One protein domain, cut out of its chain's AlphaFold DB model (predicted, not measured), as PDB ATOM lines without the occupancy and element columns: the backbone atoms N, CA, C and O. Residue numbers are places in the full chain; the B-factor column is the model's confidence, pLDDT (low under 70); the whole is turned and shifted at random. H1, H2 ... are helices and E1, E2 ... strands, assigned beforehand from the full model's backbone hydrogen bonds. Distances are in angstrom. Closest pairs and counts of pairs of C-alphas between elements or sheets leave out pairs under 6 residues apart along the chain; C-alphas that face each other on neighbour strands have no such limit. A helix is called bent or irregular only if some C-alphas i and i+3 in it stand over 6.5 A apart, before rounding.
ATOM      1  N   THR A 448     248.483 369.095 252.426       92.25
ATOM      2  CA  THR A 448     249.588 369.189 251.469       92.25
ATOM      3  C   THR A 448     249.516 370.544 250.781       92.25
ATOM      4  O   THR A 448     248.543 370.840 250.089       92.25
ATOM      5  N   ILE A 449     250.516 371.391 251.008       94.00
ATOM      6  CA  ILE A 449     250.641 372.703 250.381       94.00
ATOM      7  C   ILE A 449     251.666 372.617 249.256       94.00
ATOM      8  O   ILE A 449     252.813 372.211 249.459       94.00
ATOM      9  N   VAL A 450     251.247 373.057 248.075       93.69
ATOM     10  CA  VAL A 450     252.061 373.071 246.857       93.69
ATOM     11  C   VAL A 450     252.072 374.465 246.246       93.69
ATOM     12  O   VAL A 450     251.215 375.304 246.548       93.69
ATOM     13  N   ARG A 451     253.032 374.723 245.358       92.44
ATOM     14  CA  ARG A 451     252.974 375.913 244.508       92.44
ATOM     15  C   ARG A 451     251.833 375.783 243.506       92.44
ATOM     16  O   ARG A 451     251.578 374.701 242.982       92.44
ATOM     17  N   ARG A 452     251.173 376.897 243.186       90.75
ATOM     18  CA  ARG A 452     250.098 376.933 242.178       90.75
ATOM     19  C   ARG A 452     250.579 376.540 240.781       90.75
ATOM     20  O   ARG A 452     249.795 376.030 239.992       90.75
ATOM     21  N   ASP A 453     251.858 376.768 240.487       90.25
ATOM     22  CA  ASP A 453     252.517 376.340 239.247       90.25
ATOM     23  C   ASP A 453     253.002 374.878 239.285       90.25
ATOM     24  O   ASP A 453     253.629 374.422 238.329       90.25
ATOM     25  N   LEU A 454     252.733 374.159 240.384       86.31
ATOM     26  CA  LEU A 454     253.147 372.779 240.655       86.31
ATOM     27  C   LEU A 454     254.665 372.549 240.580       86.31
ATOM     28  O   LEU A 454     255.128 371.411 240.471       86.31
ATOM     29  N   ARG A 455     255.465 373.620 240.655       89.75
ATOM     30  CA  ARG A 455     256.918 373.506 240.795       89.75
ATOM     31  C   ARG A 455     257.292 373.181 242.247       89.75
ATOM     32  O   ARG A 455     256.510 373.458 243.157       89.75
ATOM     33  N   PRO A 456     258.495 372.630 242.487       89.50
ATOM     34  CA  PRO A 456     258.987 372.399 243.841       89.50
ATOM     35  C   PRO A 456     259.102 373.697 244.647       89.50
ATOM     36  O   PRO A 456     259.552 374.718 244.121       89.50
ATOM     37  N   ILE A 457     258.742 373.643 245.930       88.81
ATOM     38  CA  ILE A 457     258.998 374.733 246.880       88.81
ATOM     39  C   ILE A 457     260.510 374.834 247.128       88.81
ATOM     40  O   ILE A 457     261.150 373.864 247.529       88.81
ATOM     41  N   GLY A 458     261.096 376.010 246.885       88.19
ATOM     42  CA  GLY A 458     262.522 376.254 247.128       88.19
ATOM     43  C   GLY A 458     262.864 376.336 248.621       88.19
ATOM     44  O   GLY A 458     262.011 376.654 249.443       88.19
ATOM     45  N   GLU A 459     264.130 376.111 248.987       88.38
ATOM     46  CA  GLU A 459     264.564 376.116 250.396       88.38
ATOM     47  C   GLU A 459     264.332 377.466 251.097       88.38
ATOM     48  O   GLU A 459     263.879 377.507 252.240       88.38
ATOM     49  N   GLU A 460     264.611 378.582 250.418       88.50
ATOM     50  CA  GLU A 460     264.363 379.922 250.968       88.50
ATOM     51  C   GLU A 460     262.868 380.196 251.155       88.50
ATOM     52  O   GLU A 460     262.461 380.762 252.169       88.50
ATOM     53  N   GLU A 461     262.045 379.753 250.201       87.88
ATOM     54  CA  GLU A 461     260.588 379.873 250.266       87.88
ATOM     55  C   GLU A 461     260.028 379.038 251.424       87.88
ATOM     56  O   GLU A 461     259.213 379.540 252.200       87.88
ATOM     57  N   PHE A 462     260.528 377.811 251.609       89.12
ATOM     58  CA  PHE A 462     260.194 376.969 252.755       89.12
ATOM     59  C   PHE A 462     260.572 377.645 254.077       89.12
ATOM     60  O   PHE A 462     259.706 377.832 254.925       89.12
ATOM     61  N   LYS A 463     261.828 378.087 254.238       88.44
ATOM     62  CA  LYS A 463     262.303 378.773 255.457       88.44
ATOM     63  C   LYS A 463     261.503 380.040 255.756       88.44
ATOM     64  O   LYS A 463     261.244 380.368 256.914       88.44
ATOM     65  N   HIS A 464     261.090 380.763 254.716       90.31
ATOM     66  CA  HIS A 464     260.224 381.924 254.860       90.31
ATOM     67  C   HIS A 464     258.838 381.538 255.395       90.31
ATOM     68  O   HIS A 464     258.358 382.163 256.344       90.31
ATOM     69  N   GLN A 465     258.212 380.491 254.841       89.62
ATOM     70  CA  GLN A 465     256.929 379.988 255.341       89.62
ATOM     71  C   GLN A 465     257.044 379.420 256.754       89.62
ATOM     72  O   GLN A 465     256.207 379.736 257.593       89.62
ATOM     73  N   GLU A 466     258.090 378.652 257.046       87.88
ATOM     74  CA  GLU A 466     258.385 378.123 258.377       87.88
ATOM     75  C   GLU A 466     258.465 379.256 259.404       87.88
ATOM     76  O   GLU A 466     257.783 379.209 260.425       87.88
ATOM     77  N   LYS A 467     259.191 380.340 259.103       88.62
ATOM     78  CA  LYS A 467     259.263 381.529 259.965       88.62
ATOM     79  C   LYS A 467     257.899 382.199 260.177       88.62
ATOM     80  O   LYS A 467     257.569 382.570 261.304       88.62
ATOM     81  N   ILE A 468     257.103 382.370 259.117       88.31
ATOM     82  CA  ILE A 468     255.760 382.971 259.214       88.31
ATOM     83  C   ILE A 468     254.840 382.091 260.056       88.31
ATOM     84  O   ILE A 468     254.148 382.586 260.945       88.31
ATOM     85  N   LEU A 469     254.811 380.793 259.776       87.75
ATOM     86  CA  LEU A 469     253.950 379.841 260.457       87.75
ATOM     87  C   LEU A 469     254.378 379.635 261.914       87.75
ATOM     88  O   LEU A 469     253.507 379.552 262.771       87.75
ATOM     89  N   SER A 470     255.675 379.694 262.218       83.81
ATOM     90  CA  SER A 470     256.192 379.620 263.593       83.81
ATOM     91  C   SER A 470     255.596 380.703 264.499       83.81
ATOM     92  O   SER A 470     255.293 380.444 265.660       83.81
ATOM     93  N   SER A 471     255.341 381.908 263.967       84.69
ATOM     94  CA  SER A 471     254.672 382.986 264.721       84.69
ATOM     95  C   SER A 471     253.206 382.682 265.060       84.69
ATOM     96  O   SER A 471     252.662 383.228 266.017       84.69
ATOM     97  N   LEU A 472     252.567 381.791 264.296       82.44
ATOM     98  CA  LEU A 472     251.183 381.369 264.501       82.44
ATOM     99  C   LEU A 472     251.057 380.179 265.452       82.44
ATOM    100  O   LEU A 472     249.958 379.941 265.952       82.44
ATOM    101  N   MET A 473     252.148 379.451 265.715       74.12
ATOM    102  CA  MET A 473     252.131 378.255 266.564       74.12
ATOM    103  C   MET A 473     251.772 378.562 268.027       74.12
ATOM    104  O   MET A 473     251.300 377.683 268.741       74.12
ATOM    105  N   ALA A 474     251.924 379.817 268.466       67.81
ATOM    106  CA  ALA A 474     251.451 380.272 269.774       67.81
ATOM    107  C   ALA A 474     249.912 380.296 269.887       67.81
ATOM    108  O   ALA A 474     249.373 380.191 270.985       67.81
ATOM    109  N   THR A 475     249.210 380.432 268.758       73.94
ATOM    110  CA  THR A 475     247.744 380.558 268.699       73.94
ATOM    111  C   THR A 475     247.078 379.291 268.162       73.94
ATOM    112  O   THR A 475     245.979 378.944 268.587       73.94
ATOM    113  N   TYR A 476     247.732 378.591 267.232       77.44
ATOM    114  CA  TYR A 476     247.211 377.395 266.574       77.44
ATOM    115  C   TYR A 476     248.206 376.250 266.693       77.44
ATOM    116  O   TYR A 476     249.368 376.393 266.335       77.44
ATOM    117  N   GLN A 477     247.738 375.082 267.126       75.62
ATOM    118  CA  GLN A 477     248.595 373.912 267.282       75.62
ATOM    119  C   GLN A 477     248.637 373.087 265.985       75.62
ATOM    120  O   GLN A 477     247.630 372.519 265.548       75.62
ATOM    121  N   PHE A 478     249.806 373.063 265.348       82.69
ATOM    122  CA  PHE A 478     250.101 372.318 264.125       82.69
ATOM    123  C   PHE A 478     251.614 372.118 263.980       82.69
ATOM    124  O   PHE A 478     252.372 372.886 264.559       82.69
ATOM    125  N   ASP A 479     252.030 371.147 263.169       83.94
ATOM    126  CA  ASP A 479     253.429 370.892 262.823       83.94
ATOM    127  C   ASP A 479     253.640 371.063 261.327       83.94
ATOM    128  O   ASP A 479     252.742 370.822 260.514       83.94
ATOM    129  N   ILE A 480     254.865 371.434 260.976       88.69
ATOM    130  CA  ILE A 480     255.306 371.666 259.609       88.69
ATOM    131  C   ILE A 480     256.383 370.637 259.286       88.69
ATOM    132  O   ILE A 480     257.336 370.482 260.044       88.69
ATOM    133  N   GLU A 481     256.256 369.967 258.149       88.56
ATOM    134  CA  GLU A 481     257.298 369.100 257.608       88.56
ATOM    135  C   GLU A 481     257.551 369.459 256.140       88.56
ATOM    136  O   GLU A 481     256.620 369.722 255.373       88.56
ATOM    137  N   TRP A 482     258.822 369.483 255.734       88.56
ATOM    138  CA  TRP A 482     259.167 369.514 254.316       88.56
ATOM    139  C   TRP A 482     259.152 368.081 253.794       88.56
ATOM    140  O   TRP A 482     259.878 367.230 254.311       88.56
ATOM    141  N   SER A 483     258.337 367.816 252.775       86.44
ATOM    142  CA  SER A 483     258.290 366.507 252.110       86.44
ATOM    143  C   SER A 483     259.691 365.977 251.769       86.44
ATOM    144  O   SER A 483     260.617 366.729 251.453       86.44
ATOM    145  N   LYS A 484     259.856 364.648 251.794       81.81
ATOM    146  CA  LYS A 484     261.158 363.993 251.553       81.81
ATOM    147  C   LYS A 484     261.765 364.327 250.190       81.81
ATOM    148  O   LYS A 484     262.986 364.362 250.063       81.81
ATOM    149  N   ASP A 485     260.929 364.557 249.181       81.56
ATOM    150  CA  ASP A 485     261.351 364.955 247.838       81.56
ATOM    151  C   ASP A 485     261.446 366.480 247.659       81.56
ATOM    152  O   ASP A 485     261.772 366.950 246.568       81.56
ATOM    153  N   ARG A 486     261.221 367.237 248.744       80.06
ATOM    154  CA  ARG A 486     261.355 368.691 248.855       80.06
ATOM    155  C   ARG A 486     260.430 369.481 247.933       80.06
ATOM    156  O   ARG A 486     260.722 370.630 247.602       80.06
ATOM    157  N   LYS A 487     259.306 368.901 247.515       82.50
ATOM    158  CA  LYS A 487     258.365 369.579 246.611       82.50
ATOM    159  C   LYS A 487     257.232 370.289 247.334       82.50
ATOM    160  O   LYS A 487     256.753 371.307 246.847       82.50
ATOM    161  N   GLU A 488     256.849 369.773 248.491       89.25
ATOM    162  CA  GLU A 488     255.595 370.087 249.175       89.25
ATOM    163  C   GLU A 488     255.834 370.429 250.648       89.25
ATOM    164  O   GLU A 488     256.738 369.880 251.288       89.25
ATOM    165  N   LEU A 489     254.990 371.307 251.185       91.88
ATOM    166  CA  LEU A 489     254.927 371.676 252.596       91.88
ATOM    167  C   LEU A 489     253.763 370.913 253.242       91.88
ATOM    168  O   LEU A 489     252.611 371.094 252.855       91.88
ATOM    169  N   LEU A 490     254.058 370.070 254.229       90.75
ATOM    170  CA  LEU A 490     253.081 369.218 254.904       90.75
ATOM    171  C   LEU A 490     252.701 369.832 256.252       90.75
ATOM    172  O   LEU A 490     253.557 370.019 257.119       90.75
ATOM    173  N   LEU A 491     251.416 370.133 256.444       89.81
ATOM    174  CA  LEU A 491     250.901 370.731 257.676       89.81
ATOM    175  C   LEU A 491     249.972 369.753 258.388       89.81
ATOM    176  O   LEU A 491     248.868 369.466 257.922       89.81
ATOM    177  N   ALA A 492     250.405 369.256 259.538       87.00
ATOM    178  CA  ALA A 492     249.596 368.394 260.384       87.00
ATOM    179  C   ALA A 492     248.962 369.217 261.505       87.00
ATOM    180  O   ALA A 492     249.656 369.947 262.199       87.00
ATOM    181  N   THR A 493     247.653 369.102 261.716       83.38
ATOM    182  CA  THR A 493     246.921 369.919 262.705       83.38
ATOM    183  C   THR A 493     246.218 369.039 263.713       83.38
ATOM    184  O   THR A 493     245.801 367.950 263.358       83.38
ATOM    185  N   ASN A 494     246.048 369.479 264.957       75.38
ATOM    186  CA  ASN A 494     245.362 368.677 265.976       75.38
ATOM    187  C   ASN A 494     243.858 368.979 266.115       75.38
ATOM    188  O   ASN A 494     243.127 368.163 266.676       75.38
ATOM    189  N   THR A 495     243.391 370.136 265.632       75.81
ATOM    190  CA  THR A 495     241.986 370.548 265.725       75.81
ATOM    191  C   THR A 495     241.401 370.942 264.370       75.81
ATOM    192  O   THR A 495     242.115 371.453 263.504       75.81
ATOM    193  N   PRO A 496     240.073 370.808 264.200       76.25
ATOM    194  CA  PRO A 496     239.368 371.253 262.996       76.25
ATOM    195  C   PRO A 496     239.491 372.751 262.739       76.25
ATOM    196  O   PRO A 496     239.506 373.182 261.593       76.25
ATOM    197  N   GLY A 497     239.557 373.542 263.814       81.25
ATOM    198  CA  GLY A 497     239.736 374.987 263.728       81.25
ATOM    199  C   GLY A 497     241.096 375.336 263.133       81.25
ATOM    200  O   GLY A 497     241.147 376.091 262.166       81.25
ATOM    201  N   SER A 498     242.172 374.724 263.646       86.44
ATOM    202  CA  SER A 498     243.521 374.882 263.088       86.44
ATOM    203  C   SER A 498     243.577 374.449 261.620       86.44
ATOM    204  O   SER A 498     244.143 375.161 260.794       86.44
ATOM    205  N   TYR A 499     242.954 373.314 261.283       87.38
ATOM    206  CA  TYR A 499     242.880 372.814 259.907       87.38
ATOM    207  C   TYR A 499     242.208 373.816 258.963       87.38
ATOM    208  O   TYR A 499     242.808 374.246 257.979       87.38
ATOM    209  N   ALA A 500     240.983 374.234 259.291       87.62
ATOM    210  CA  ALA A 500     240.214 375.157 258.466       87.62
ATOM    211  C   ALA A 500     240.918 376.510 258.303       87.62
ATOM    212  O   ALA A 500     240.960 377.049 257.197       87.62
ATOM    213  N   PHE A 501     241.538 377.013 259.374       90.44
ATOM    214  CA  PHE A 501     242.318 378.247 259.349       90.44
ATOM    215  C   PHE A 501     243.516 378.161 258.394       90.44
ATOM    216  O   PHE A 501     243.713 379.055 257.569       90.44
ATOM    217  N   LEU A 502     244.313 377.090 258.475       91.06
ATOM    218  CA  LEU A 502     245.479 376.922 257.604       91.06
ATOM    219  C   LEU A 502     245.069 376.742 256.139       91.06
ATOM    220  O   LEU A 502     245.661 377.383 255.271       91.06
ATOM    221  N   CYS A 503     244.033 375.943 255.860       90.88
ATOM    222  CA  CYS A 503     243.485 375.813 254.509       90.88
ATOM    223  C   CYS A 503     243.059 377.174 253.947       90.88
ATOM    224  O   CYS A 503     243.467 377.532 252.846       90.88
ATOM    225  N   GLU A 504     242.302 377.969 254.709       91.62
ATOM    226  CA  GLU A 504     241.855 379.292 254.267       91.62
ATOM    227  C   GLU A 504     243.033 380.253 254.027       91.62
ATOM    228  O   GLU A 504     243.065 380.960 253.015       91.62
ATOM    229  N   LYS A 505     244.030 380.250 254.923       91.88
ATOM    230  CA  LYS A 505     245.244 381.066 254.791       91.88
ATOM    231  C   LYS A 505     245.979 380.771 253.484       91.88
ATOM    232  O   LYS A 505     246.343 381.708 252.774       91.88
ATOM    233  N   PHE A 506     246.188 379.497 253.153       93.31
ATOM    234  CA  PHE A 506     246.862 379.115 251.909       93.31
ATOM    235  C   PHE A 506     245.957 379.244 250.680       93.31
ATOM    236  O   PHE A 506     246.444 379.580 249.608       93.31
ATOM    237  N   SER A 507     244.637 379.103 250.816       91.44
ATOM    238  CA  SER A 507     243.696 379.356 249.715       91.44
ATOM    239  C   SER A 507     243.725 380.815 249.234       91.44
ATOM    240  O   SER A 507     243.484 381.096 248.051       91.44
ATOM    241  N   LYS A 508     244.038 381.747 250.146       89.75
ATOM    242  CA  LYS A 508     244.221 383.188 249.893       89.75
ATOM    243  C   LYS A 508     245.651 383.570 249.486       89.75
ATOM    244  O   LYS A 508     245.875 384.729 249.162       89.75
ATOM    245  N   ASN A 509     246.607 382.642 249.512       91.75
ATOM    246  CA  ASN A 509     247.995 382.918 249.144       91.75
ATOM    247  C   ASN A 509     248.164 382.984 247.614       91.75
ATOM    248  O   ASN A 509     247.557 382.197 246.879       91.75
ATOM    249  N   ASP A 510     249.003 383.906 247.139       88.56
ATOM    250  CA  ASP A 510     249.224 384.131 245.706       88.56
ATOM    251  C   ASP A 510     250.024 383.005 245.037       88.56
ATOM    252  O   ASP A 510     249.719 382.620 243.912       88.56
ATOM    253  N   ASN A 511     251.008 382.429 245.733       90.50
ATOM    254  CA  ASN A 511     251.959 381.468 245.157       90.50
ATOM    255  C   ASN A 511     251.690 380.022 245.580       90.50
ATOM    256  O   ASN A 511     251.976 379.094 244.823       90.50
ATOM    257  N   LEU A 512     251.145 379.827 246.779       93.81
ATOM    258  CA  LEU A 512     250.909 378.523 247.391       93.81
ATOM    259  C   LEU A 512     249.409 378.238 247.496       93.81
ATOM    260  O   LEU A 512     248.596 379.157 247.545       93.81
ATOM    261  N   SER A 513     249.034 376.962 247.523       93.50
ATOM    262  CA  SER A 513     247.642 376.524 247.677       93.50
ATOM    263  C   SER A 513     247.582 375.129 248.301       93.50
ATOM    264  O   SER A 513     248.506 374.338 248.086       93.50
ATOM    265  N   PRO A 514     246.503 374.782 249.029       93.50
ATOM    266  CA  PRO A 514     246.195 373.388 249.328       93.50
ATOM    267  C   PRO A 514     246.080 372.582 248.031       93.50
ATOM    268  O   PRO A 514     245.426 373.033 247.085       93.50
ATOM    269  N   LEU A 515     246.740 371.423 247.979       91.12
ATOM    270  CA  LEU A 515     246.773 370.548 246.804       91.12
ATOM    271  C   LEU A 515     245.367 370.092 246.412       91.12
ATOM    272  O   LEU A 515     245.000 370.158 245.243       91.12
ATOM    273  N   ASP A 516     244.555 369.720 247.398       88.50
ATOM    274  CA  ASP A 516     243.190 369.254 247.175       88.50
ATOM    275  C   ASP A 516     242.292 370.308 246.501       88.50
ATOM    276  O   ASP A 516     241.430 369.957 245.698       88.50
ATOM    277  N   GLU A 517     242.513 371.605 246.752       90.06
ATOM    278  CA  GLU A 517     241.780 372.694 246.079       90.06
ATOM    279  C   GLU A 517     242.146 372.804 244.606       90.06
ATOM    280  O   GLU A 517     241.284 373.112 243.777       90.06
ATOM    281  N   LEU A 518     243.418 372.561 244.281       89.00
ATOM    282  CA  LEU A 518     243.895 372.559 242.903       89.00
ATOM    283  C   LEU A 518     243.366 371.335 242.153       89.00
ATOM    284  O   LEU A 518     242.872 371.482 241.040       89.00
ATOM    285  N   GLU A 519     243.411 370.157 242.777       88.25
ATOM    286  CA  GLU A 519     242.912 368.908 242.192       88.25
ATOM    287  C   GLU A 519     241.395 368.937 241.968       88.25
ATOM    288  O   GLU A 519     240.913 368.525 240.915       88.25
ATOM    289  N   ALA A 520     240.630 369.461 242.930       86.75
ATOM    290  CA  ALA A 520     239.177 369.572 242.818       86.75
ATOM    291  C   ALA A 520     238.716 370.773 241.973       86.75
ATOM    292  O   ALA A 520     237.525 370.885 241.669       86.75
ATOM    293  N   GLY A 521     239.617 371.707 241.650       87.88
ATOM    294  CA  GLY A 521     239.282 372.968 240.982       87.88
ATOM    295  C   GLY A 521     238.290 373.833 241.772       87.88
ATOM    296  O   GLY A 521     237.556 374.629 241.185       87.88
ATOM    297  N   LYS A 522     238.220 373.665 243.098       87.44
ATOM    298  CA  LYS A 522     237.225 374.302 243.968       87.44
ATOM    299  C   LYS A 522     237.853 374.720 245.293       87.44
ATOM    300  O   LYS A 522     238.577 373.954 245.911       87.44
ATOM    301  N   LYS A 523     237.486 375.916 245.766       86.69
ATOM    302  CA  LYS A 523     237.779 376.378 247.130       86.69
ATOM    303  C   LYS A 523     236.669 375.954 248.090       86.69
ATOM    304  O   LYS A 523     235.487 376.050 247.746       86.69
ATOM    305  N   TRP A 524     237.037 375.533 249.295       85.25
ATOM    306  CA  TRP A 524     236.079 375.223 250.361       85.25
ATOM    307  C   TRP A 524     235.990 376.365 251.370       85.25
ATOM    308  O   TRP A 524     236.977 377.050 251.632       85.25
ATOM    309  N   THR A 525     234.806 376.568 251.948       86.25
ATOM    310  CA  THR A 525     234.633 377.542 253.037       86.25
ATOM    311  C   THR A 525     235.241 377.022 254.337       86.25
ATOM    312  O   THR A 525     235.484 375.823 254.499       86.25
ATOM    313  N   PHE A 526     235.454 377.922 255.295       85.00
ATOM    314  CA  PHE A 526     235.950 377.566 256.620       85.00
ATOM    315  C   PHE A 526     235.045 376.527 257.308       85.00
ATOM    316  O   PHE A 526     235.531 375.511 257.801       85.00
ATOM    317  N   GLU A 527     233.723 376.701 257.256       82.88
ATOM    318  CA  GLU A 527     232.745 375.770 257.836       82.88
ATOM    319  C   GLU A 527     232.767 374.405 257.134       82.88
ATOM    320  O   GLU A 527     232.672 373.358 257.784       82.88
ATOM    321  N   GLN A 528     232.943 374.399 255.808       83.19
ATOM    322  CA  GLN A 528     233.110 373.165 255.040       83.19
ATOM    323  C   GLN A 528     234.382 372.428 255.471       83.19
ATOM    324  O   GLN A 528     234.331 371.225 255.703       83.19
ATOM    325  N   ARG A 529     235.500 373.138 255.665       84.06
ATOM    326  CA  ARG A 529     236.763 372.559 256.156       84.06
ATOM    327  C   ARG A 529     236.672 372.059 257.600       84.06
ATOM    328  O   ARG A 529     237.275 371.044 257.937       84.06
ATOM    329  N   GLN A 530     235.899 372.723 258.457       77.69
ATOM    330  CA  GLN A 530     235.688 372.283 259.841       77.69
ATOM    331  C   GLN A 530     234.893 370.975 259.950       77.69
ATOM    332  O   GLN A 530     234.988 370.292 260.974       77.69
ATOM    333  N   THR A 531     234.113 370.630 258.926       70.25
ATOM    334  CA  THR A 531     233.187 369.489 258.936       70.25
ATOM    335  C   THR A 531     233.591 368.364 257.979       70.25
ATOM    336  O   THR A 531     233.265 367.210 258.252       70.25
ATOM    337  N   SER A 532     234.357 368.656 256.921       65.06
ATOM    338  CA  SER A 532     234.715 367.711 255.849       65.06
ATOM    339  C   SER A 532     235.513 366.490 256.311       65.06
ATOM    340  O   SER A 532     235.340 365.405 255.763       65.06
ATOM    341  N   TRP A 533     236.356 366.631 257.335       60.81
ATOM    342  CA  TRP A 533     237.186 365.536 257.855       60.81
ATOM    343  C   TRP A 533     236.390 364.513 258.696       60.81
ATOM    344  O   TRP A 533     236.838 363.377 258.852       60.81
ATOM    345  N   ARG A 534     235.207 364.886 259.225       54.00
ATOM    346  CA  ARG A 534     234.385 364.025 260.105       54.00
ATOM    347  C   ARG A 534     233.647 362.936 259.334       54.00
ATOM    348  O   ARG A 534     233.730 361.764 259.686       54.00
ATOM    349  N   SER A 535     232.984 363.305 258.238       49.12
ATOM    350  CA  SER A 535     232.066 362.425 257.496       49.12
ATOM    351  C   SER A 535     232.736 361.154 256.959       49.12
ATOM    352  O   SER A 535     232.106 360.104 256.881       49.12
ATOM    353  N   PHE A 536     234.019 361.246 256.594       47.84
ATOM    354  CA  PHE A 536     234.785 360.141 256.018       47.84
ATOM    355  C   PHE A 536     235.428 359.240 257.088       47.84
ATOM    356  O   PHE A 536     235.437 358.016 256.949       47.84
ATOM    357  N   LYS A 537     235.934 359.822 258.188       52.00
ATOM    358  CA  LYS A 537     236.622 359.078 259.260       52.00
ATOM    359  C   LYS A 537     235.649 358.407 260.237       52.00
ATOM    360  O   LYS A 537     235.896 357.263 260.623       52.00
ATOM    361  N   ASP A 538     234.501 359.023 260.522       48.41
ATOM    362  CA  ASP A 538     233.452 358.440 261.375       48.41
ATOM    363  C   ASP A 538     232.912 357.111 260.800       48.41
ATOM    364  O   ASP A 538     232.538 356.203 261.547       48.41
ATOM    365  N   ALA A 539     232.920 356.943 259.471       43.12
ATOM    366  CA  ALA A 539     232.525 355.690 258.822       43.12
ATOM    367  C   ALA A 539     233.505 354.547 259.128       43.12
ATOM    368  O   ALA A 539     233.091 353.423 259.403       43.12
ATOM    369  N   SER A 540     234.806 354.847 259.152       40.25
ATOM    370  CA  SER A 540     235.866 353.872 259.438       40.25
ATOM    371  C   SER A 540     235.990 353.500 260.921       40.25
ATOM    372  O   SER A 540     236.488 352.426 261.249       40.25
ATOM    373  N   MET A 541     235.498 354.360 261.819       42.56
ATOM    374  CA  MET A 541     235.459 354.113 263.263       42.56
ATOM    375  C   MET A 541     234.198 353.356 263.717       42.56
ATOM    376  O   MET A 541     234.010 353.138 264.913       42.56
ATOM    377  N   GLY A 542     233.316 352.970 262.786       41.09
ATOM    378  CA  GLY A 542     232.024 352.355 263.106       41.09
ATOM    379  C   GLY A 542     231.017 353.328 263.735       41.09
ATOM    380  O   GLY A 542     230.023 352.897 264.314       41.09
TER     381      GLY A 542
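AT A GLANCE: This is residues 448 to 542 of the 556 residues of the protein "Protein CBG08556" of Caenorhabditis briggsae (UniProt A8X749). A small, twisted and curled sheet of four short strands has two helices, H1 and H2, on one face, and H4 packs with its early turns on H2 and then runs out as an arm, with residues 535 to 542 sticking out from the body. The short helix H3 sits by E1 and only grazes the sheet. The printed part has 95 residues with four named helices and four named strands, in the order E1 H1 E2 E3 H2 E4 H3 H4; the sheet runs E2 E3 E1 E4, all antiparallel, and the class is mixed, helices and strands. It is compact, with a radius of gyration of the C-alphas of 13.6 A and spans of 43 by 32 by 25 A.

HOW THE PARTS SIT: Start at E1, residues 448 to 451, an inner strand with staggered pairing: residues 448 to 449 pair with E3, residues 489 to 493 (N 449 to O 489, 2.8 A), and residues 449 to 451 with E4, residues 512 to 514 (N 450 to O 513, 3.0 A). H1, residues 459 to 472, is on the sheet at a height over the sheet of 9.4 A and runs along the strands, at 5 degrees to E2, residues 478 to 482, on the local plane; its closest C-alphas to E2 are those of Glu 466 and Ile 480, 7.3 A apart. E2 and E3 form a hairpin, with N 481 and O 490 at 2.9 A. E1, H1, E2 and E3, H2, E4 are split strand-helix-strand units, two strands running the same way with another strand between them in the sheet, each with a right-handed crossover; with H1 and H2 on one face the domain has two layers. H2, residues 496 to 507, comes closest to E4 at the C-alphas of Phe 506 and Ser 513, 5.0 A. H3, residues 515 to 520, has Leu 515 with its C-alpha 5.6 A from that of Thr 448. H4, residues 526 to 540, touches H2 at a steep tilt of 55 degrees, opposite ways, closest at the C-alphas of Ala 500 and Arg 529, 4.9 A. In H2 and H3 every O i to N i+4 pair is within hydrogen-bond range; H1 has 8 of 10, and H4 4 of 11, with 6 of 12 O i to N i+3 pairs.

IN THESE COORDINATES: Find C-alpha 448 at (249.588, 369.189, 251.469), where E1 begins. H1 runs 20.1 A from C-alpha 459 at (264.564, 376.116, 250.396), and H2 runs 16.1 A. E2 spans 13.6 A and E3 13.0 A. H4 runs 23.9 A to C-alpha 540 at (235.866, 353.872, 259.438); it is irregular, with C-alphas 530 and 533 7.2 A apart.

THE WHOLE: The two C-alphas farthest apart are those of Glu 460 and Gly 542, 44.2 A. The printed part has no cut and no long link. Mean pLDDT of the printed part is 82.3; residue 474 and residues 532 to 542 are under 70.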